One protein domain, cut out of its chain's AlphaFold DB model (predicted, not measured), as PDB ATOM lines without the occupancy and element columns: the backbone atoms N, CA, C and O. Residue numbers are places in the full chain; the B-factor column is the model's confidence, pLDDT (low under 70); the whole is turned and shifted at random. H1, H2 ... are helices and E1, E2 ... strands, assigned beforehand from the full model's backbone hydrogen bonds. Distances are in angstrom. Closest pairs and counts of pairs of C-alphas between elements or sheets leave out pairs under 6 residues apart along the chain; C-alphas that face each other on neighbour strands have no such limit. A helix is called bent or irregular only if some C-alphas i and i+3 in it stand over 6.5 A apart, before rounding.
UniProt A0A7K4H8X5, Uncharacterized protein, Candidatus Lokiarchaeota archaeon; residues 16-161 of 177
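Overview. This is residues 16 to 161 of the 177 residues of an uncharacterized protein of Candidatus Lokiarchaeota archaeon (UniProt A0A7K4H8X5). Two lobes stand end to end: a six-stranded sheet, E1 to E6, curled and folded like part of a barrel, and a twisted three-stranded sheet, E7 to E9, with the long hairpin E8 and E9. The short helix H1 lies between the lobes; H2 and the unnamed stretch 121 to 136 lie at the far side of the second lobe. The printed part has 146 residues, in the order E1 E2 E3 E4 E5 E6 H1 E7 H2 E8 E9; the sheets, E1 E2 E5 E4 E3 E6 and E7 E8 E9, are all antiparallel. The class is mostly strand, with 69 residues, under half, in named elements; the whole is compact, with a radius of gyration of the C-alphas of 16.3 A and spans of 45 by 33 by 26 A.

Along the chain. Find C-alpha 16 at (197.920, 269.718, 208.078), where E1 begins, residues 16 to 19. E2 follows at 24 to 28 and E3 at 40 to 44. E4, 51 to 62, spans 25.3 A from C-alpha 51 at (206.839, 260.216, 205.395). Then come E5, 65 to 68, E6, 84 to 87, H1, 91 to 95, E7, 109 to 114, and H2, 116 to 120. E8, 137 to 145, spans 25.5 A; E9, 151 to 160, spans 25.4 A and ends at (191.691, 241.266, 196.833).

Arrangement. Look first at the strongly twisted larger sheet, a folded sheet, bent back into two leaves: E1 E2 E5 face E3 E6, with E4 as the hinge. E4 bends by 85 degrees at residue 59; its residues 51 to 56 pair with E3, N 43 to O 53 at 2.9 A, and 57 to 62 with E5, N 67 to O 59 at 2.8 A. E3 E4 E5 are a meander, each strand the antiparallel neighbour of the one before; E2 E3 E4 E5 and E3 E4 E5 E6 are Greek keys, a meander plus a strand that pairs with the far one. At the edge strands, the closest C-alphas of E1 and E6, Val 16 and Tyr 84, are 7.0 A apart. H1 is on this sheet over E4, at a height over the sheet of 7.4 A, with C-alphas 54 and 94 closest at 5.6 A; it only grazes the other sheet with residues 93 to 94. In that sheet N 112 and O 139 of the neighbours E7 and E8 are within hydrogen-bond range at 2.9 A, and so are N 154 and O 142 of the hairpin E8 and E9 at 2.9 A. H2 is on neither sheet. H2 has its O i to N i+4 pair within hydrogen-bond range; H1 has 0 of 1, but 2 of 2 O i to N i+3 pairs.

Size, cuts and confidence. The farthest C-alphas, Ser 62 and His 148, are 51.4 A apart. The printed part has no cut. Long links join E2 to E3, E5 to E6, H1 to E7 and H2 to E8. Look for pLDDT under 70 at residues 104 to 106 and 119 to 130, of which 119 to 120 belong to H2.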
ATOM      1  N   VAL A  16     198.459 270.056 206.764       98.19
ATOM      2  CA  VAL A  16     197.920 269.718 208.078       98.19
ATOM      3  C   VAL A  16     198.963 269.850 209.179       98.19
ATOM      4  O   VAL A  16     200.168 269.701 208.968       98.19
ATOM      5  N   THR A  17     198.479 270.137 210.382       98.31
ATOM      6  CA  THR A  17     199.256 270.134 211.626       98.31
ATOM      7  C   THR A  17     198.561 269.235 212.634       98.31
ATOM      8  O   THR A  17     197.343 269.321 212.794       98.31
ATOM      9  N   VAL A  18     199.326 268.385 213.319       98.38
ATOM     10  CA  VAL A  18     198.792 267.441 214.309       98.38
ATOM     11  C   VAL A  18     199.115 267.925 215.715       98.38
ATOM     12  O   VAL A  18     200.275 268.154 216.058       98.38
ATOM     13  N   ASN A  19     198.086 268.029 216.551       97.62
ATOM     14  CA  ASN A  19     198.241 268.160 217.989       97.62
ATOM     15  C   ASN A  19     198.241 266.760 218.622       97.62
ATOM     16  O   ASN A  19     197.203 266.110 218.724       97.62
ATOM     17  N   TYR A  20     199.418 266.303 219.051       96.31
ATOM     18  CA  TYR A  20     199.598 264.974 219.640       96.31
ATOM     19  C   TYR A  20     198.915 264.807 221.007       96.31
ATOM     20  O   TYR A  20     198.599 263.678 221.376       96.31
ATOM     21  N   ASP A  21     198.654 265.898 221.732       96.31
ATOM     22  CA  ASP A  21     197.997 265.844 223.042       96.31
ATOM     23  C   ASP A  21     196.475 265.714 222.903       96.31
ATOM     24  O   ASP A  21     195.841 264.963 223.644       96.31
ATOM     25  N   THR A  22     195.878 266.442 221.951       97.38
ATOM     26  CA  THR A  22     194.419 266.441 221.734       97.38
ATOM     27  C   THR A  22     193.959 265.470 220.649       97.38
ATOM     28  O   THR A  22     192.759 265.242 220.520       97.38
ATOM     29  N   LEU A  23     194.892 264.868 219.899       98.06
ATOM     30  CA  LEU A  23     194.625 264.023 218.727       98.06
ATOM     31  C   LEU A  23     193.847 264.752 217.626       98.06
ATOM     32  O   LEU A  23     193.091 264.142 216.867       98.06
ATOM     33  N   GLU A  24     194.029 266.064 217.539       98.19
ATOM     34  CA  GLU A  24     193.390 266.900 216.533       98.19
ATOM     35  C   GLU A  24     194.326 267.143 215.356       98.19
ATOM     36  O   GLU A  24     195.531 267.350 215.517       98.19
ATOM     37  N   VAL A  25     193.745 267.155 214.162       98.44
ATOM     38  CA  VAL A  25     194.417 267.520 212.922       98.44
ATOM     39  C   VAL A  25     193.753 268.775 212.391       98.44
ATOM     40  O   VAL A  25     192.564 268.782 212.064       98.44
ATOM     41  N   ILE A  26     194.541 269.838 212.323       98.19
ATOM     42  CA  ILE A  26     194.114 271.149 211.851       98.19
ATOM     43  C   ILE A  26     194.596 271.294 210.414       98.19
ATOM     44  O   ILE A  26     195.798 271.216 210.152       98.19
ATOM     45  N   GLY A  27     193.659 271.499 209.497       97.62
ATOM     46  CA  GLY A  27     193.941 271.816 208.106       97.62
ATOM     47  C   GLY A  27     194.169 273.312 207.904       97.62
ATOM     48  O   GLY A  27     193.415 274.140 208.417       97.62
ATOM     49  N   ASP A  28     195.180 273.652 207.113       97.50
ATOM     50  CA  ASP A  28     195.415 274.984 206.560       97.50
ATOM     51  C   ASP A  28     195.331 274.909 205.033       97.50
ATOM     52  O   ASP A  28     195.796 273.942 204.418       97.50
ATOM     53  N   GLN A  29     194.656 275.881 204.419       95.44
ATOM     54  CA  GLN A  29     194.298 275.856 202.993       95.44
ATOM     55  C   GLN A  29     193.647 274.523 202.557       95.44
ATOM     56  O   GLN A  29     193.791 274.082 201.418       95.44
ATOM     57  N   THR A  30     192.943 273.882 203.493       93.75
ATOM     58  CA  THR A  30     192.395 272.527 203.398       93.75
ATOM     59  C   THR A  30     190.880 272.570 203.573       93.75
ATOM     60  O   THR A  30     190.359 273.416 204.297       93.75
ATOM     61  N   THR A  31     190.155 271.656 202.930       93.38
ATOM     62  CA  THR A  31     188.730 271.425 203.206       93.38
ATOM     63  C   THR A  31     188.459 269.919 203.244       93.38
ATOM     64  O   THR A  31     188.411 269.265 202.201       93.38
ATOM     65  N   PHE A  32     188.292 269.367 204.446       93.50
ATOM     66  CA  PHE A  32     188.002 267.960 204.724       93.50
ATOM     67  C   PHE A  32     186.590 267.593 204.258       93.50
ATOM     68  O   PHE A  32     185.626 267.621 205.017       93.50
ATOM     69  N   THR A  33     186.464 267.263 202.976       89.00
ATOM     70  CA  THR A  33     185.195 266.916 202.326       89.00
ATOM     71  C   THR A  33     185.316 265.595 201.585       89.00
ATOM     72  O   THR A  33     186.403 265.201 201.171       89.00
ATOM     73  N   GLY A  34     184.189 264.897 201.415       88.94
ATOM     74  CA  GLY A  34     184.167 263.607 200.718       88.94
ATOM     75  C   GLY A  34     184.924 262.497 201.453       88.94
ATOM     76  O   GLY A  34     185.393 261.564 200.812       88.94
ATOM     77  N   ILE A  35     185.054 262.622 202.775       93.81
ATOM     78  CA  ILE A  35     185.660 261.634 203.666       93.81
ATOM     79  C   ILE A  35     184.700 261.309 204.805       93.81
ATOM     80  O   ILE A  35     183.853 262.128 205.158       93.81
ATOM     81  N   ASP A  36     184.887 260.141 205.409       93.69
ATOM     82  CA  ASP A  36     184.109 259.675 206.549       93.69
ATOM     83  C   ASP A  36     185.040 259.245 207.689       93.69
ATOM     84  O   ASP A  36     186.239 259.014 207.523       93.69
ATOM     85  N   THR A  37     184.479 259.079 208.884       95.06
ATOM     86  CA  THR A  37     185.186 258.387 209.968       95.06
ATOM     87  C   THR A  37     185.588 256.982 209.519       95.06
ATOM     88  O   THR A  37     184.750 256.228 209.014       95.06
ATOM     89  N   GLY A  38     186.847 256.615 209.743       94.88
ATOM     90  CA  GLY A  38     187.453 255.387 209.230       94.88
ATOM     91  C   GLY A  38     188.317 255.588 207.983       94.88
ATOM     92  O   GLY A  38     189.099 254.697 207.668       94.88
ATOM     93  N   THR A  39     188.253 256.744 207.313       96.88
ATOM     94  CA  THR A  39     189.261 257.126 206.314       96.88
ATOM     95  C   THR A  39     190.636 257.239 206.983       96.88
ATOM     96  O   THR A  39     190.757 257.694 208.125       96.88
ATOM     97  N   VAL A  40     191.683 256.818 206.280       96.81
ATOM     98  CA  VAL A  40     193.073 256.933 206.721       96.81
ATOM     99  C   VAL A  40     193.668 258.225 206.177       96.81
ATOM    100  O   VAL A  40     193.585 258.506 204.980       96.81
ATOM    101  N   ILE A  41     194.286 258.997 207.064       97.38
ATOM    102  CA  ILE A  41     195.136 260.133 206.721       97.38
ATOM    103  C   ILE A  41     196.600 259.703 206.827       97.38
ATOM    104  O   ILE A  41     197.021 259.109 207.818       97.38
ATOM    105  N   ARG A  42     197.360 259.977 205.772       96.31
ATOM    106  CA  ARG A  42     198.770 259.630 205.594       96.31
ATOM    107  C   ARG A  42     199.577 260.920 205.590       96.31
ATOM    108  O   ARG A  42     199.314 261.774 204.748       96.31
ATOM    109  N   PHE A  43     200.512 261.090 206.516       96.62
ATOM    110  CA  PHE A  43     201.219 262.356 206.715       96.62
ATOM    111  C   PHE A  43     202.591 262.362 206.044       96.62
ATOM    112  O   PHE A  43     203.373 261.420 206.186       96.62
ATOM    113  N   GLY A  44     202.920 263.473 205.391       94.06
ATOM    114  CA  GLY A  44     204.179 263.646 204.680       94.06
ATOM    115  C   GLY A  44     204.123 263.147 203.242       94.06
ATOM    116  O   GLY A  44     203.061 262.848 202.703       94.06
ATOM    117  N   ILE A  45     205.290 263.068 202.607       88.88
ATOM    118  CA  ILE A  45     205.449 262.719 201.191       88.88
ATOM    119  C   ILE A  45     206.270 261.432 201.094       88.88
ATOM    120  O   ILE A  45     207.303 261.312 201.746       88.88
ATOM    121  N   ARG A  46     205.828 260.475 200.267       84.31
ATOM    122  CA  ARG A  46     206.633 259.303 199.881       84.31
ATOM    123  C   ARG A  46     207.463 259.605 198.632       84.31
ATOM    124  O   ARG A  46     206.976 260.282 197.730       84.31
ATOM    125  N   GLY A  47     208.683 259.068 198.569       75.88
ATOM    126  CA  GLY A  47     209.671 259.372 197.527       75.88
ATOM    127  C   GLY A  47     210.659 260.438 198.007       75.88
ATOM    128  O   GLY A  47     211.307 260.250 199.029       75.88
ATOM    129  N   ASP A  48     210.723 261.582 197.320       74.19
ATOM    130  CA  ASP A  48     211.687 262.672 197.580       74.19
ATOM    131  C   ASP A  48     211.438 263.479 198.880       74.19
ATOM    132  O   ASP A  48     211.987 264.569 199.062       74.19
ATOM    133  N   GLY A  49     210.591 262.987 199.785       84.06
ATOM    134  CA  GLY A  49     210.197 263.680 201.011       84.06
ATOM    135  C   GLY A  49     210.210 262.786 202.246       84.06
ATOM    136  O   GLY A  49     210.593 261.620 202.201       84.06
ATOM    137  N   THR A  50     209.794 263.357 203.376       89.62
ATOM    138  CA  THR A  50     209.680 262.620 204.638       89.62
ATOM    139  C   THR A  50     208.254 262.129 204.810       89.62
ATOM    140  O   THR A  50     207.323 262.937 204.847       89.62
ATOM    141  N   TYR A  51     208.094 260.820 204.974       92.00
ATOM    142  CA  TYR A  51     206.839 260.216 205.395       92.00
ATOM    143  C   TYR A  51     206.806 260.091 206.919       92.00
ATOM    144  O   TYR A  51     207.800 259.711 207.533       92.00
ATOM    145  N   LEU A  52     205.690 260.473 207.536       94.44
ATOM    146  CA  LEU A  52     205.570 260.612 208.994       94.44
ATOM    147  C   LEU A  52     204.625 259.579 209.613       94.44
ATOM    148  O   LEU A  52     204.584 259.470 210.843       94.44
ATOM    149  N   GLY A  53     203.916 258.822 208.776       94.19
ATOM    150  CA  GLY A  53     203.053 257.712 209.162       94.19
ATOM    151  C   GLY A  53     201.576 257.969 208.911       94.19
ATOM    152  O   GLY A  53     201.180 258.976 208.319       94.19
ATOM    153  N   ASP A  54     200.769 257.036 209.404       95.69
ATOM    154  CA  ASP A  54     199.345 256.954 209.103       95.69
ATOM    155  C   ASP A  54     198.519 257.078 210.380       95.69
ATOM    156  O   ASP A  54     198.932 256.649 211.462       95.69
ATOM    157  N   ALA A  55     197.309 257.614 210.255       97.19
ATOM    158  CA  ALA A  55     196.319 257.586 211.319       97.19
ATOM    159  C   ALA A  55     194.909 257.371 210.764       97.19
ATOM    160  O   ALA A  55     194.569 257.803 209.665       97.19
ATOM    161  N   VAL A  56     194.057 256.724 211.557       97.38
ATOM    162  CA  VAL A  56     192.634 256.572 211.235       97.38
ATOM    163  C   VAL A  56     191.876 257.799 211.735       97.38
ATOM    164  O   VAL A  56     192.001 258.156 212.908       97.38
ATOM    165  N   ILE A  57     191.054 258.409 210.884       97.44
ATOM    166  CA  ILE A  57     190.168 259.517 211.255       97.44
ATOM    167  C   ILE A  57     189.031 258.977 212.131       97.44
ATOM    168  O   ILE A  57     188.269 258.102 211.715       97.44
ATOM    169  N   SER A  58     188.907 259.501 213.349       97.12
ATOM    170  CA  SER A  58     187.894 259.098 214.335       97.12
ATOM    171  C   SER A  58     186.682 260.028 214.371       97.12
ATOM    172  O   SER A  58     185.595 259.597 214.754       97.12
ATOM    173  N   GLY A  59     186.844 261.280 213.943       97.19
ATOM    174  CA  GLY A  59     185.787 262.284 213.925       97.19
ATOM    175  C   GLY A  59     186.132 263.446 213.006       97.19
ATOM    176  O   GLY A  59     187.304 263.721 212.770       97.19
ATOM    177  N   ILE A  60     185.111 264.126 212.491       96.88
ATOM    178  CA  ILE A  60     185.250 265.329 211.665       96.88
ATOM    179  C   ILE A  60     184.451 266.423 212.367       96.88
ATOM    180  O   ILE A  60     183.227 266.337 212.467       96.88
ATOM    181  N   THR A  61     185.152 267.411 212.916       97.06
ATOM    182  CA  THR A  61     184.554 268.496 213.706       97.06
ATOM    183  C   THR A  61     184.101 269.640 212.805       97.06
ATOM    184  O   THR A  61     183.052 270.241 213.040       97.06
ATOM    185  N   SER A  62     184.878 269.945 211.765       95.69
ATOM    186  CA  SER A  62     184.559 270.933 210.736       95.69
ATOM    187  C   SER A  62     185.341 270.645 209.453       95.69
ATOM    188  O   SER A  62     186.197 269.762 209.415       95.69
ATOM    189  N   ASP A  63     185.112 271.463 208.427       94.69
ATOM    190  CA  ASP A  63     185.851 271.416 207.163       94.69
ATOM    191  C   ASP A  63     187.374 271.589 207.328       94.69
ATOM    192  O   ASP A  63     188.125 271.270 206.415       94.69
ATOM    193  N   THR A  64     187.866 272.086 208.465       97.00
ATOM    194  CA  THR A  64     189.304 272.311 208.711       97.00
ATOM    195  C   THR A  64     189.815 271.648 209.983       97.00
ATOM    196  O   THR A  64     190.974 271.837 210.350       97.00
ATOM    197  N   LEU A  65     188.978 270.869 210.670       97.56
ATOM    198  CA  LEU A  65     189.341 270.220 211.920       97.56
ATOM    199  C   LEU A  65     188.762 268.812 211.979       97.56
ATOM    200  O   LEU A  65     187.546 268.621 211.954       97.56
ATOM    201  N   LEU A  66     189.643 267.831 212.133       98.12
ATOM    202  CA  LEU A  66     189.277 266.439 212.375       98.12
ATOM    203  C   LEU A  66     190.043 265.883 213.576       98.12
ATOM    204  O   LEU A  66     191.004 266.488 214.052       98.12
ATOM    205  N   SER A  67     189.629 264.718 214.055       98.31
ATOM    206  CA  SER A  67     190.316 263.973 215.108       98.31
ATOM    207  C   SER A  67     190.808 262.633 214.576       98.31
ATOM    208  O   SER A  67     190.152 262.004 213.741       98.31
ATOM    209  N   ILE A  68     191.953 262.177 215.080       98.19
ATOM    210  CA  ILE A  68     192.508 260.851 214.795       98.19
ATOM    211  C   ILE A  68     192.272 259.896 215.966       98.19
ATOM    212  O   ILE A  68     192.122 260.301 217.115       98.19
ATOM    213  N   ALA A  69     192.196 258.601 215.674       96.94
ATOM    214  CA  ALA A  69     191.926 257.573 216.675       96.94
ATOM    215  C   ALA A  69     193.126 257.305 217.597       96.94
ATOM    216  O   ALA A  69     192.945 256.934 218.755       96.94
ATOM    217  N   SER A  70     194.346 257.431 217.070       95.44
ATOM    218  CA  SER A  70     195.594 257.134 217.771       95.44
ATOM    219  C   SER A  70     196.792 257.701 217.003       95.44
ATOM    220  O   SER A  70     196.710 257.912 215.794       95.44
ATOM    221  N   THR A  71     197.917 257.878 217.696       95.50
ATOM    222  CA  THR A  71     199.233 258.229 217.137       95.50
ATOM    223  C   THR A  71     200.144 257.015 216.944       95.50
ATOM    224  O   THR A  71     201.276 257.172 216.506       95.50
ATOM    225  N   SER A  72     199.679 255.793 217.242       93.06
ATOM    226  CA  SER A  72     200.492 254.564 217.166       93.06
ATOM    227  C   SER A  72     201.031 254.245 215.771       93.06
ATOM    228  O   SER A  72     201.980 253.481 215.666       93.06
ATOM    229  N   GLY A  73     200.419 254.790 214.717       92.94
ATOM    230  CA  GLY A  73     200.887 254.642 213.340       92.94
ATOM    231  C   GLY A  73     201.953 255.666 212.928       92.94
ATOM    232  O   GLY A  73     202.518 255.541 211.841       92.94
ATOM    233  N   LEU A  74     202.221 256.666 213.777       95.19
ATOM    234  CA  LEU A  74     203.054 257.830 213.480       95.19
ATOM    235  C   LEU A  74     204.476 257.672 214.022       95.19
ATOM    236  O   LEU A  74     204.705 257.072 215.071       95.19
ATOM    237  N   SER A  75     205.421 258.330 213.357       93.38
ATOM    238  CA  SER A  75     206.841 258.381 213.742       93.38
ATOM    239  C   SER A  75     207.135 259.054 215.082       93.38
ATOM    240  O   SER A  75     208.229 258.905 215.626       93.38
ATOM    241  N   GLY A  76     206.183 259.822 215.619       92.81
ATOM    242  CA  GLY A  76     206.381 260.665 216.799       92.81
ATOM    243  C   GLY A  76     207.164 261.951 216.512       92.81
ATOM    244  O   GLY A  76     207.339 262.773 217.412       92.81
ATOM    245  N   ALA A  77     207.614 262.162 215.271       94.06
ATOM    246  CA  ALA A  77     208.151 263.444 214.839       94.06
ATOM    247  C   ALA A  77     207.040 264.506 214.765       94.06
ATOM    248  O   ALA A  77     205.860 264.200 214.570       94.06
ATOM    249  N   ALA A  78     207.418 265.776 214.916       96.19
ATOM    250  CA  ALA A  78     206.471 266.877 214.806       96.19
ATOM    251  C   ALA A  78     205.868 266.930 213.392       96.19
ATOM    252  O   ALA A  78     206.602 266.957 212.405       96.19
ATOM    253  N   ILE A  79     204.537 266.980 213.310       97.75
ATOM    254  CA  ILE A  79     203.789 267.158 212.061       97.75
ATOM    255  C   ILE A  79     203.204 268.567 212.098       97.75
ATOM    256  O   ILE A  79     202.224 268.820 212.801       97.75
ATOM    257  N   ALA A  80     203.838 269.491 211.383       97.00
ATOM    258  CA  ALA A  80     203.442 270.891 211.316       97.00
ATOM    259  C   ALA A  80     203.529 271.372 209.871       97.00
ATOM    260  O   ALA A  80     204.569 271.198 209.236       97.00
ATOM    261  N   ALA A  81     202.445 271.976 209.373       96.56
ATOM    262  CA  ALA A  81     202.362 272.496 208.007       96.56
ATOM    263  C   ALA A  81     202.836 271.465 206.958       96.56
ATOM    264  O   ALA A  81     203.664 271.762 206.103       96.56
ATOM    265  N   THR A  82     202.358 270.225 207.083       97.19
ATOM    266  CA  THR A  82     202.824 269.076 206.295       97.19
ATOM    267  C   THR A  82     201.785 268.667 205.257       97.19
ATOM    268  O   THR A  82     200.590 268.649 205.556       97.19
ATOM    269  N   ASP A  83     202.230 268.298 204.059       95.94
ATOM    270  CA  ASP A  83     201.386 267.624 203.072       95.94
ATOM    271  C   ASP A  83     200.824 266.301 203.613       95.94
ATOM    272  O   ASP A  83     201.367 265.682 204.536       95.94
ATOM    273  N   TYR A  84     199.714 265.858 203.037       96.44
ATOM    274  CA  TYR A  84     199.044 264.629 203.440       96.44
ATOM    275  C   TYR A  84     198.340 263.973 202.257       96.44
ATOM    276  O   TYR A  84     198.091 264.604 201.230       96.44
ATOM    277  N   TYR A  85     197.973 262.710 202.439       95.44
ATOM    278  CA  TYR A  85     197.110 261.967 201.531       95.44
ATOM    279  C   TYR A  85     195.953 261.350 202.306       95.44
ATOM    280  O   TYR A  85     196.118 260.896 203.438       95.44
ATOM    281  N   LEU A  86     194.794 261.259 201.673       96.19
ATOM    282  CA  LEU A  86     193.626 260.555 202.187       96.19
ATOM    283  C   LEU A  86     193.436 259.248 201.422       96.19
ATOM    284  O   LEU A  86     193.645 259.177 200.210       96.19
ATOM    285  N   SER A  87     193.066 258.193 202.142       95.50
ATOM    286  CA  SER A  87     192.894 256.862 201.570       95.50
ATOM    287  C   SER A  87     191.864 256.049 202.335       95.50
ATOM    288  O   SER A  87     191.762 256.132 203.557       95.50
ATOM    289  N   GLU A  88     191.132 255.204 201.623       96.06
ATOM    290  CA  GLU A  88     190.247 254.203 202.219       96.06
ATOM    291  C   GLU A  88     190.931 252.835 202.383       96.06
ATOM    292  O   GLU A  88     190.280 251.788 202.321       96.06
ATOM    293  N   LEU A  89     192.254 252.830 202.553       95.25
ATOM    294  CA  LEU A  89     193.039 251.620 202.780       95.25
ATOM    295  C   LEU A  89     192.594 250.858 204.047       95.25
ATOM    296  O   LEU A  89     191.907 251.418 204.907       95.25
ATOM    297  N   PRO A  90     192.954 249.568 204.190       95.62
ATOM    298  CA  PRO A  90     192.510 248.764 205.319       95.62
ATOM    299  C   PRO A  90     193.000 249.314 206.653       95.62
ATOM    300  O   PRO A  90     194.195 249.371 206.906       95.62
ATOM    301  N   LEU A  91     192.069 249.653 207.548       94.88
ATOM    302  CA  LEU A  91     192.375 250.375 208.790       94.88
ATOM    303  C   LEU A  91     193.411 249.654 209.667       94.88
ATOM    304  O   LEU A  91     194.135 250.293 210.427       94.88
ATOM    305  N   TYR A  92     193.474 248.323 209.581       93.19
ATOM    306  CA  TYR A  92     194.393 247.523 210.386       93.19
ATOM    307  C   TYR A  92     195.865 247.785 210.050       93.19
ATOM    308  O   TYR A  92     196.713 247.578 210.914       93.19
ATOM    309  N   THR A  93     196.182 248.257 208.839       93.44
ATOM    310  CA  THR A  93     197.575 248.474 208.421       93.44
ATOM    311  C   THR A  93     198.204 249.651 209.158       93.44
ATOM    312  O   THR A  93     199.408 249.657 209.362       93.44
ATOM    313  N   VAL A  94     197.397 250.603 209.639       92.69
ATOM    314  CA  VAL A  94     197.864 251.746 210.442       92.69
ATOM    315  C   VAL A  94     198.518 251.293 211.753       92.69
ATOM    316  O   VAL A  94     199.477 251.904 212.217       92.69
ATOM    317  N   GLY A  95     197.994 250.229 212.366       88.69
ATOM    318  CA  GLY A  95     198.536 249.653 213.602       88.69
ATOM    319  C   GLY A  95     199.507 248.495 213.373       88.69
ATOM    320  O   GLY A  95     200.032 247.948 214.342       88.69
ATOM    321  N   ASP A  96     199.719 248.092 212.123       90.75
ATOM    322  CA  ASP A  96     200.615 246.999 211.777       90.75
ATOM    323  C   ASP A  96     202.059 247.508 211.756       90.75
ATOM    324  O   ASP A  96     202.411 248.433 211.022       90.75
ATOM    325  N   SER A  97     202.916 246.871 212.553       88.19
ATOM    326  CA  SER A  97     204.338 247.200 212.639       88.19
ATOM    327  C   SER A  97     205.077 247.153 211.309       88.19
ATOM    328  O   SER A  97     206.108 247.794 211.199       88.19
ATOM    329  N   THR A  98     204.598 246.417 210.306       88.44
ATOM    330  CA  THR A  98     205.278 246.348 209.006       88.44
ATOM    331  C   THR A  98     204.934 247.523 208.083       88.44
ATOM    332  O   THR A  98     205.621 247.712 207.089       88.44
ATOM    333  N   TYR A  99     203.876 248.292 208.361       88.81
ATOM    334  CA  TYR A  99     203.437 249.420 207.516       88.81
ATOM    335  C   TYR A  99     203.428 250.769 208.250       88.81
ATOM    336  O   TYR A  99     203.140 251.801 207.649       88.81
ATOM    337  N   SER A 100     203.684 250.754 209.555       87.19
ATOM    338  CA  SER A 100     203.656 251.925 210.426       87.19
ATOM    339  C   SER A 100     205.013 252.619 210.475       87.19
ATOM    340  O   SER A 100     206.028 251.955 210.592       87.19
ATOM    341  N   GLU A 101     205.030 253.950 210.554       90.75
ATOM    342  CA  GLU A 101     206.272 254.711 210.764       90.75
ATOM    343  C   GLU A 101     206.671 254.854 212.237       90.75
ATOM    344  O   GLU A 101     207.603 255.590 212.560       90.75
ATOM    345  N   ALA A 102     205.986 254.177 213.159       83.50
ATOM    346  CA  ALA A 102     206.398 254.138 214.556       83.50
ATOM    347  C   ALA A 102     207.812 253.550 214.703       83.50
ATOM    348  O   ALA A 102     208.340 252.896 213.805       83.50
ATOM    349  N   SER A 103     208.432 253.714 215.877       76.44
ATOM    350  CA  SER A 103     209.839 253.332 216.110       76.44
ATOM    351  C   SER A 103     210.187 251.855 215.836       76.44
ATOM    352  O   SER A 103     211.362 251.499 215.853       76.44
ATOM    353  N   TYR A 104     209.189 250.995 215.624       67.31
ATOM    354  CA  TYR A 104     209.329 249.570 215.323       67.31
ATOM    355  C   TYR A 104     209.080 249.196 213.848       67.31
ATOM    356  O   TYR A 104     209.300 248.037 213.506       67.31
ATOM    357  N   GLY A 105     208.625 250.121 212.998       60.81
ATOM    358  CA  GLY A 105     208.179 249.841 211.626       60.81
ATOM    359  C   GLY A 105     208.945 250.584 210.534       60.81
ATOM    360  O   GLY A 105     208.397 250.953 209.510       60.81
ATOM    361  N   THR A 106     210.246 250.790 210.720       62.84
ATOM    362  CA  THR A 106     211.074 251.612 209.818       62.84
ATOM    363  C   THR A 106     211.480 250.916 208.508       62.84
ATOM    364  O   THR A 106     212.484 251.290 207.900       62.84
ATOM    365  N   GLU A 107     210.802 249.838 208.114       73.38
ATOM    366  CA  GLU A 107     211.051 249.175 206.832       73.38
ATOM    367  C   GLU A 107     210.388 249.982 205.711       73.38
ATOM    368  O   GLU A 107     209.291 250.505 205.885       73.38
ATOM    369  N   ASP A 108     211.025 250.069 204.541       78.88
ATOM    370  CA  ASP A 108     210.449 250.769 203.387       78.88
ATOM    371  C   ASP A 108     209.335 249.933 202.730       78.88
ATOM    372  O   ASP A 108     209.508 249.306 201.680       78.88
ATOM    373  N   LYS A 109     208.190 249.859 203.414       87.69
ATOM    374  CA  LYS A 109     206.996 249.133 202.992       87.69
ATOM    375  C   LYS A 109     205.783 250.048 203.055       87.69
ATOM    376  O   LYS A 109     205.567 250.757 204.031       87.69
ATOM    377  N   LEU A 110     204.946 249.989 202.026       89.75
ATOM    378  CA  LEU A 110     203.737 250.802 201.951       89.75
ATOM    379  C   LEU A 110     202.569 250.019 201.361       89.75
ATOM    380  O   LEU A 110     202.744 249.083 200.579       89.75
ATOM    381  N   VAL A 111     201.359 250.411 201.750       92.44
ATOM    382  CA  VAL A 111     200.116 249.911 201.167       92.44
ATOM    383  C   VAL A 111     199.696 250.819 200.018       92.44
ATOM    384  O   VAL A 111     199.486 252.016 200.209       92.44
ATOM    385  N   TYR A 112     199.526 250.227 198.840       91.06
ATOM    386  CA  TYR A 112     199.042 250.903 197.644       91.06
ATOM    387  C   TYR A 112     197.665 250.377 197.251       91.06
ATOM    388  O   TYR A 112     197.398 249.169 197.311       91.06
ATOM    389  N   GLY A 113     196.799 251.279 196.792       91.19
ATOM    390  CA  GLY A 113     195.650 250.902 195.987       91.19
ATOM    391  C   GLY A 113     196.109 250.517 194.583       91.19
ATOM    392  O   GLY A 113     196.750 251.306 193.894       91.19
ATOM    393  N   ILE A 114     195.778 249.309 194.134       89.12
ATOM    394  CA  ILE A 114     196.088 248.833 192.784       89.12
ATOM    395  C   ILE A 114     194.782 248.664 192.017       89.12
ATOM    396  O   ILE A 114     193.983 247.764 192.292       89.12
ATOM    397  N   SER A 115     194.560 249.543 191.041       87.62
ATOM    398  CA  SER A 115     193.401 249.478 190.150       87.62
ATOM    399  C   SER A 115     193.531 248.346 189.127       87.62
ATOM    400  O   SER A 115     194.608 247.797 188.893       87.62
ATOM    401  N   THR A 116     192.426 248.004 188.457       81.38
ATOM    402  CA  THR A 116     192.432 247.003 187.374       81.38
ATOM    403  C   THR A 116     193.339 247.410 186.217       81.38
ATOM    404  O   THR A 116     193.988 246.554 185.621       81.38
ATOM    405  N   SER A 117     193.402 248.708 185.913       76.31
ATOM    406  CA  SER A 117     194.278 249.241 184.870       76.31
ATOM    407  C   SER A 117     195.746 249.119 185.270       76.31
ATOM    408  O   SER A 117     196.542 248.668 184.459       76.31
ATOM    409  N   ALA A 118     196.090 249.432 186.526       72.94
ATOM    410  CA  ALA A 118     197.455 249.299 187.036       72.94
ATOM    411  C   ALA A 118     197.916 247.831 187.121       72.94
ATOM    412  O   ALA A 118     199.031 247.513 186.722       72.94
ATOM    413  N   ALA A 119     197.053 246.912 187.572       65.62
ATOM    414  CA  ALA A 119     197.373 245.480 187.615       65.62
ATOM    415  C   ALA A 119     197.488 244.844 186.218       65.62
ATOM    416  O   ALA A 119     198.210 243.869 186.041       65.62
ATOM    417  N   GLY A 120     196.763 245.362 185.221       55.69
ATOM    418  CA  GLY A 120     196.829 244.882 183.837       55.69
ATOM    419  C   GLY A 120     198.010 245.434 183.036       55.69
ATOM    420  O   GLY A 120     198.279 244.960 181.932       55.69
ATOM    421  N   ASP A 121     198.715 246.425 183.575       59.16
ATOM    422  CA  ASP A 121     199.775 247.141 182.882       59.16
ATOM    423  C   ASP A 121     201.120 246.430 183.020       59.16
ATOM    424  O   ASP A 121     201.985 246.755 183.836       59.16
ATOM    425  N   TYR A 122     201.288 245.395 182.206       53.25
ATOM    426  CA  TYR A 122     202.578 244.750 182.028       53.25
ATOM    427  C   TYR A 122     203.415 245.544 181.014       53.25
ATOM    428  O   TYR A 122     203.348 245.303 179.810       53.25
ATOM    429  N   GLY A 123     204.206 246.504 181.500       53.00
ATOM    430  CA  GLY A 123     205.232 247.186 180.704       53.00
ATOM    431  C   GLY A 123     204.716 248.099 179.585       53.00
ATOM    432  O   GLY A 123     205.468 248.358 178.645       53.00
ATOM    433  N   THR A 124     203.472 248.596 179.653       47.12
ATOM    434  CA  THR A 124     202.907 249.480 178.614       47.12
ATOM    435  C   THR A 124     202.916 250.968 178.977       47.12
ATOM    436  O   THR A 124     202.945 251.792 178.065       47.12
ATOM    437  N   THR A 125     203.005 251.337 180.262       48.81
ATOM    438  CA  THR A 125     203.118 252.753 180.701       48.81
ATOM    439  C   THR A 125     204.492 253.168 181.235       48.81
ATOM    440  O   THR A 125     204.650 254.266 181.761       48.81
ATOM    441  N   GLY A 126     205.519 252.328 181.087       50.59
ATOM    442  CA  GLY A 126     206.859 252.637 181.600       50.59
ATOM    443  C   GLY A 126     207.053 252.334 183.090       50.59
ATOM    444  O   GLY A 126     208.138 252.581 183.612       50.59
ATOM    445  N   LEU A 127     206.063 251.731 183.761       55.22
ATOM    446  CA  LEU A 127     206.299 251.016 185.016       55.22
ATOM    447  C   LEU A 127     207.290 249.879 184.740       55.22
ATOM    448  O   LEU A 127     207.057 249.033 183.871       55.22
ATOM    449  N   ALA A 128     208.429 249.875 185.439       58.12
ATOM    450  CA  ALA A 128     209.396 248.799 185.277       58.12
ATOM    451  C   ALA A 128     208.721 247.469 185.643       58.12
ATOM    452  O   ALA A 128     208.032 247.384 186.656       58.12
ATOM    453  N   THR A 129     208.960 246.417 184.859       64.19
ATOM    454  CA  THR A 129     208.417 245.057 185.072       64.19
ATOM    455  C   THR A 129     208.618 244.524 186.491       64.19
ATOM    456  O   THR A 129     207.903 243.627 186.928       64.19
ATOM    457  N   ASN A 130     209.599 245.069 187.209       69.19
ATOM    458  CA  ASN A 130     209.929 244.704 188.581       69.19
ATOM    459  C   ASN A 130     208.870 245.180 189.588       69.19
ATOM    460  O   ASN A 130     208.727 244.567 190.637       69.19
ATOM    461  N   TYR A 131     208.111 246.224 189.251       71.88
ATOM    462  CA  TYR A 131     206.978 246.759 190.005       71.88
ATOM    463  C   TYR A 131     205.653 246.291 189.392       71.88
ATOM    464  O   TYR A 131     204.708 247.055 189.263       71.88
ATOM    465  N   HIS A 132     205.570 245.056 188.913       73.38
ATOM    466  CA  HIS A 132     204.293 244.508 188.474       73.38
ATOM    467  C   HIS A 132     203.687 243.650 189.584       73.38
ATOM    468  O   HIS A 132     204.368 242.811 190.178       73.38
ATOM    469  N   VAL A 133     202.383 243.805 189.814       75.44
ATOM    470  CA  VAL A 133     201.601 242.923 190.684       75.44
ATOM    471  C   VAL A 133     200.420 242.341 189.916       75.44
ATOM    472  O   VAL A 133     199.660 243.056 189.273       75.44
ATOM    473  N   ALA A 134     200.256 241.020 189.998       74.25
ATOM    474  CA  ALA A 134     199.253 240.286 189.223       74.25
ATOM    475  C   ALA A 134     197.807 240.492 189.716       74.25
ATOM    476  O   ALA A 134     196.852 240.033 189.086       74.25
ATOM    477  N   HIS A 135     197.632 241.145 190.866       79.06
ATOM    478  CA  HIS A 135     196.351 241.293 191.540       79.06
ATOM    479  C   HIS A 135     196.047 242.760 191.811       79.06
ATOM    480  O   HIS A 135     196.934 243.562 192.084       79.06
ATOM    481  N   HIS A 136     194.762 243.077 191.749       86.31
ATOM    482  CA  HIS A 136     194.212 244.390 192.025       86.31
ATOM    483  C   HIS A 136     193.501 244.365 193.388       86.31
ATOM    484  O   HIS A 136     193.050 243.309 193.852       86.31
ATOM    485  N   GLY A 137     193.447 245.519 194.046       92.12
ATOM    486  CA  GLY A 137     193.007 245.644 195.431       92.12
ATOM    487  C   GLY A 137     193.993 246.433 196.284       92.12
ATOM    488  O   GLY A 137     194.746 247.252 195.764       92.12
ATOM    489  N   TRP A 138     193.987 246.187 197.592       93.50
ATOM    490  CA  TRP A 138     194.978 246.755 198.506       93.50
ATOM    491  C   TRP A 138     196.185 245.829 198.572       93.50
ATOM    492  O   TRP A 138     196.052 244.655 198.932       93.50
ATOM    493  N   VAL A 139     197.352 246.343 198.197       92.56
ATOM    494  CA  VAL A 139     198.580 245.555 198.074       92.56
ATOM    495  C   VAL A 139     199.684 246.226 198.874       92.56
ATOM    496  O   VAL A 139     199.987 247.399 198.672       92.56
ATOM    497  N   GLY A 140     200.295 245.475 199.785       91.44
ATOM    498  CA  GLY A 140     201.509 245.897 200.468       91.44
ATOM    499  C   GLY A 140     202.727 245.636 199.592       91.44
ATOM    500  O   GLY A 140     202.907 244.512 199.124       91.44
ATOM    501  N   ILE A 141     203.570 246.645 199.398       88.88
ATOM    502  CA  ILE A 141     204.803 246.568 198.611       88.88
ATOM    503  C   ILE A 141     205.985 246.910 199.510       88.88
ATOM    504  O   ILE A 141     205.951 247.932 200.184       88.88
ATOM    505  N   LEU A 142     207.012 246.059 199.505       87.50
ATOM    506  CA  LEU A 142     208.312 246.282 200.143       87.50
ATOM    507  C   LEU A 142     209.383 246.378 199.058       87.50
ATOM    508  O   LEU A 142     209.510 245.465 198.227       87.50
ATOM    509  N   THR A 143     210.189 247.429 199.121       83.56
ATOM    510  CA  THR A 143     211.328 247.660 198.229       83.56
ATOM    511  C   THR A 143     212.638 247.609 198.996       83.56
ATOM    512  O   THR A 143     212.757 248.134 200.095       83.56
ATOM    513  N   TYR A 144     213.645 246.937 198.438       85.12
ATOM    514  CA  TYR A 144     215.000 246.969 198.993       85.12
ATOM    515  C   TYR A 144     216.056 246.674 197.932       85.12
ATOM    516  O   TYR A 144     215.793 245.993 196.940       85.12
ATOM    517  N   VAL A 145     217.278 247.149 198.164       86.44
ATOM    518  CA  VAL A 145     218.447 246.800 197.353       86.44
ATOM    519  C   VAL A 145     219.158 245.617 198.006       86.44
ATOM    520  O   VAL A 145     219.505 245.663 199.185       86.44
ATOM    521  N   ASP A 146     219.341 244.525 197.263       86.62
ATOM    522  CA  ASP A 146     220.054 243.353 197.773       86.62
ATOM    523  C   ASP A 146     221.575 243.572 197.855       86.62
ATOM    524  O   ASP A 146     222.121 244.574 197.395       86.62
ATOM    525  N   MET A 147     222.294 242.598 198.423       90.12
ATOM    526  CA  MET A 147     223.756 242.657 198.589       90.12
ATOM    527  C   MET A 147     224.540 242.757 197.268       90.12
ATOM    528  O   MET A 147     225.753 242.960 197.287       90.12
ATOM    529  N   HIS A 148     223.873 242.592 196.127       93.44
ATOM    530  CA  HIS A 148     224.451 242.693 194.793       93.44
ATOM    531  C   HIS A 148     224.030 243.981 194.069       93.44
ATOM    532  O   HIS A 148     224.332 244.129 192.886       93.44
ATOM    533  N   GLY A 149     223.353 244.908 194.752       87.75
ATOM    534  CA  GLY A 149     222.910 246.173 194.170       87.75
ATOM    535  C   GLY A 149     221.639 246.061 193.324       87.75
ATOM    536  O   GLY A 149     221.302 247.011 192.625       87.75
ATOM    537  N   ASN A 150     220.926 244.929 193.360       86.69
ATOM    538  CA  ASN A 150     219.692 244.775 192.591       86.69
ATOM    539  C   ASN A 150     218.489 245.220 193.415       86.69
ATOM    540  O   ASN A 150     218.300 244.757 194.541       86.69
ATOM    541  N   LEU A 151     217.630 246.039 192.810       83.50
ATOM    542  CA  LEU A 151     216.320 246.348 193.364       83.50
ATOM    543  C   LEU A 151     215.461 245.079 193.426       83.50
ATOM    544  O   LEU A 151     215.280 244.365 192.434       83.50
ATOM    545  N   ARG A 152     214.896 244.827 194.600       86.06
ATOM    546  CA  ARG A 152     213.931 243.772 194.877       86.06
ATOM    547  C   ARG A 152     212.614 244.406 195.275       86.06
ATOM    548  O   ARG A 152     212.575 245.271 196.143       86.06
ATOM    549  N   VAL A 153     211.549 243.914 194.659       85.62
ATOM    550  CA  VAL A 153     210.175 244.284 194.978       85.62
ATOM    551  C   VAL A 153     209.486 243.028 195.485       85.62
ATOM    552  O   VAL A 153     209.489 241.993 194.813       85.62
ATOM    553  N   LYS A 154     208.936 243.093 196.695       86.56
ATOM    554  CA  LYS A 154     208.082 242.049 197.264       86.56
ATOM    555  C   LYS A 154     206.683 242.613 197.426       86.56
ATOM    556  O   LYS A 154     206.530 243.733 197.900       86.56
ATOM    557  N   SER A 155     205.680 241.833 197.048       87.50
ATOM    558  CA  SER A 155     204.280 242.236 197.113       87.50
ATOM    559  C   SER A 155     203.437 241.210 197.861       87.50
ATOM    560  O   SER A 155     203.692 240.007 197.800       87.50
ATOM    561  N   GLU A 156     202.426 241.701 198.569       90.50
ATOM    562  CA  GLU A 156     201.431 240.899 199.276       90.50
ATOM    563  C   GLU A 156     200.046 241.512 199.072       90.50
ATOM    564  O   GLU A 156     199.845 242.708 199.292       90.50
ATOM    565  N   VAL A 157     199.081 240.694 198.651       91.94
ATOM    566  CA  VAL A 157     197.692 241.136 198.501       91.94
ATOM    567  C   VAL A 157     197.021 241.096 199.867       91.94
ATOM    568  O   VAL A 157     196.750 240.022 200.396       91.94
ATOM    569  N   LEU A 158     196.737 242.276 200.410       93.56
ATOM    570  CA  LEU A 158     196.081 242.454 201.704       93.56
ATOM    571  C   LEU A 158     194.571 242.279 201.589       93.56
ATOM    572  O   LEU A 158     193.937 241.596 202.389       93.56
ATOM    573  N   VAL A 159     193.997 242.874 200.544       94.00
ATOM    574  CA  VAL A 159     192.580 242.749 200.215       94.00
ATOM    575  C   VAL A 159     192.455 242.627 198.708       94.00
ATOM    576  O   VAL A 159     192.705 243.587 197.981       94.00
ATOM    577  N   ALA A 160     192.031 241.458 198.236       92.12
ATOM    578  CA  ALA A 160     191.691 241.266 196.833       92.12
ATOM    579  C   ALA A 160     190.327 241.914 196.548       92.12
ATOM    580  O   ALA A 160     189.308 241.469 197.076       92.12
ATOM    581  N   GLN A 161     190.299 242.961 195.723       88.00
ATOM    582  CA  GLN A 161     189.053 243.621 195.327       88.00
ATOM    583  C   GLN A 161     189.176 244.330 193.982       88.00
ATOM    584  O   GLN A 161     190.226 244.883 193.674       88.00
TER     585      GLN A 161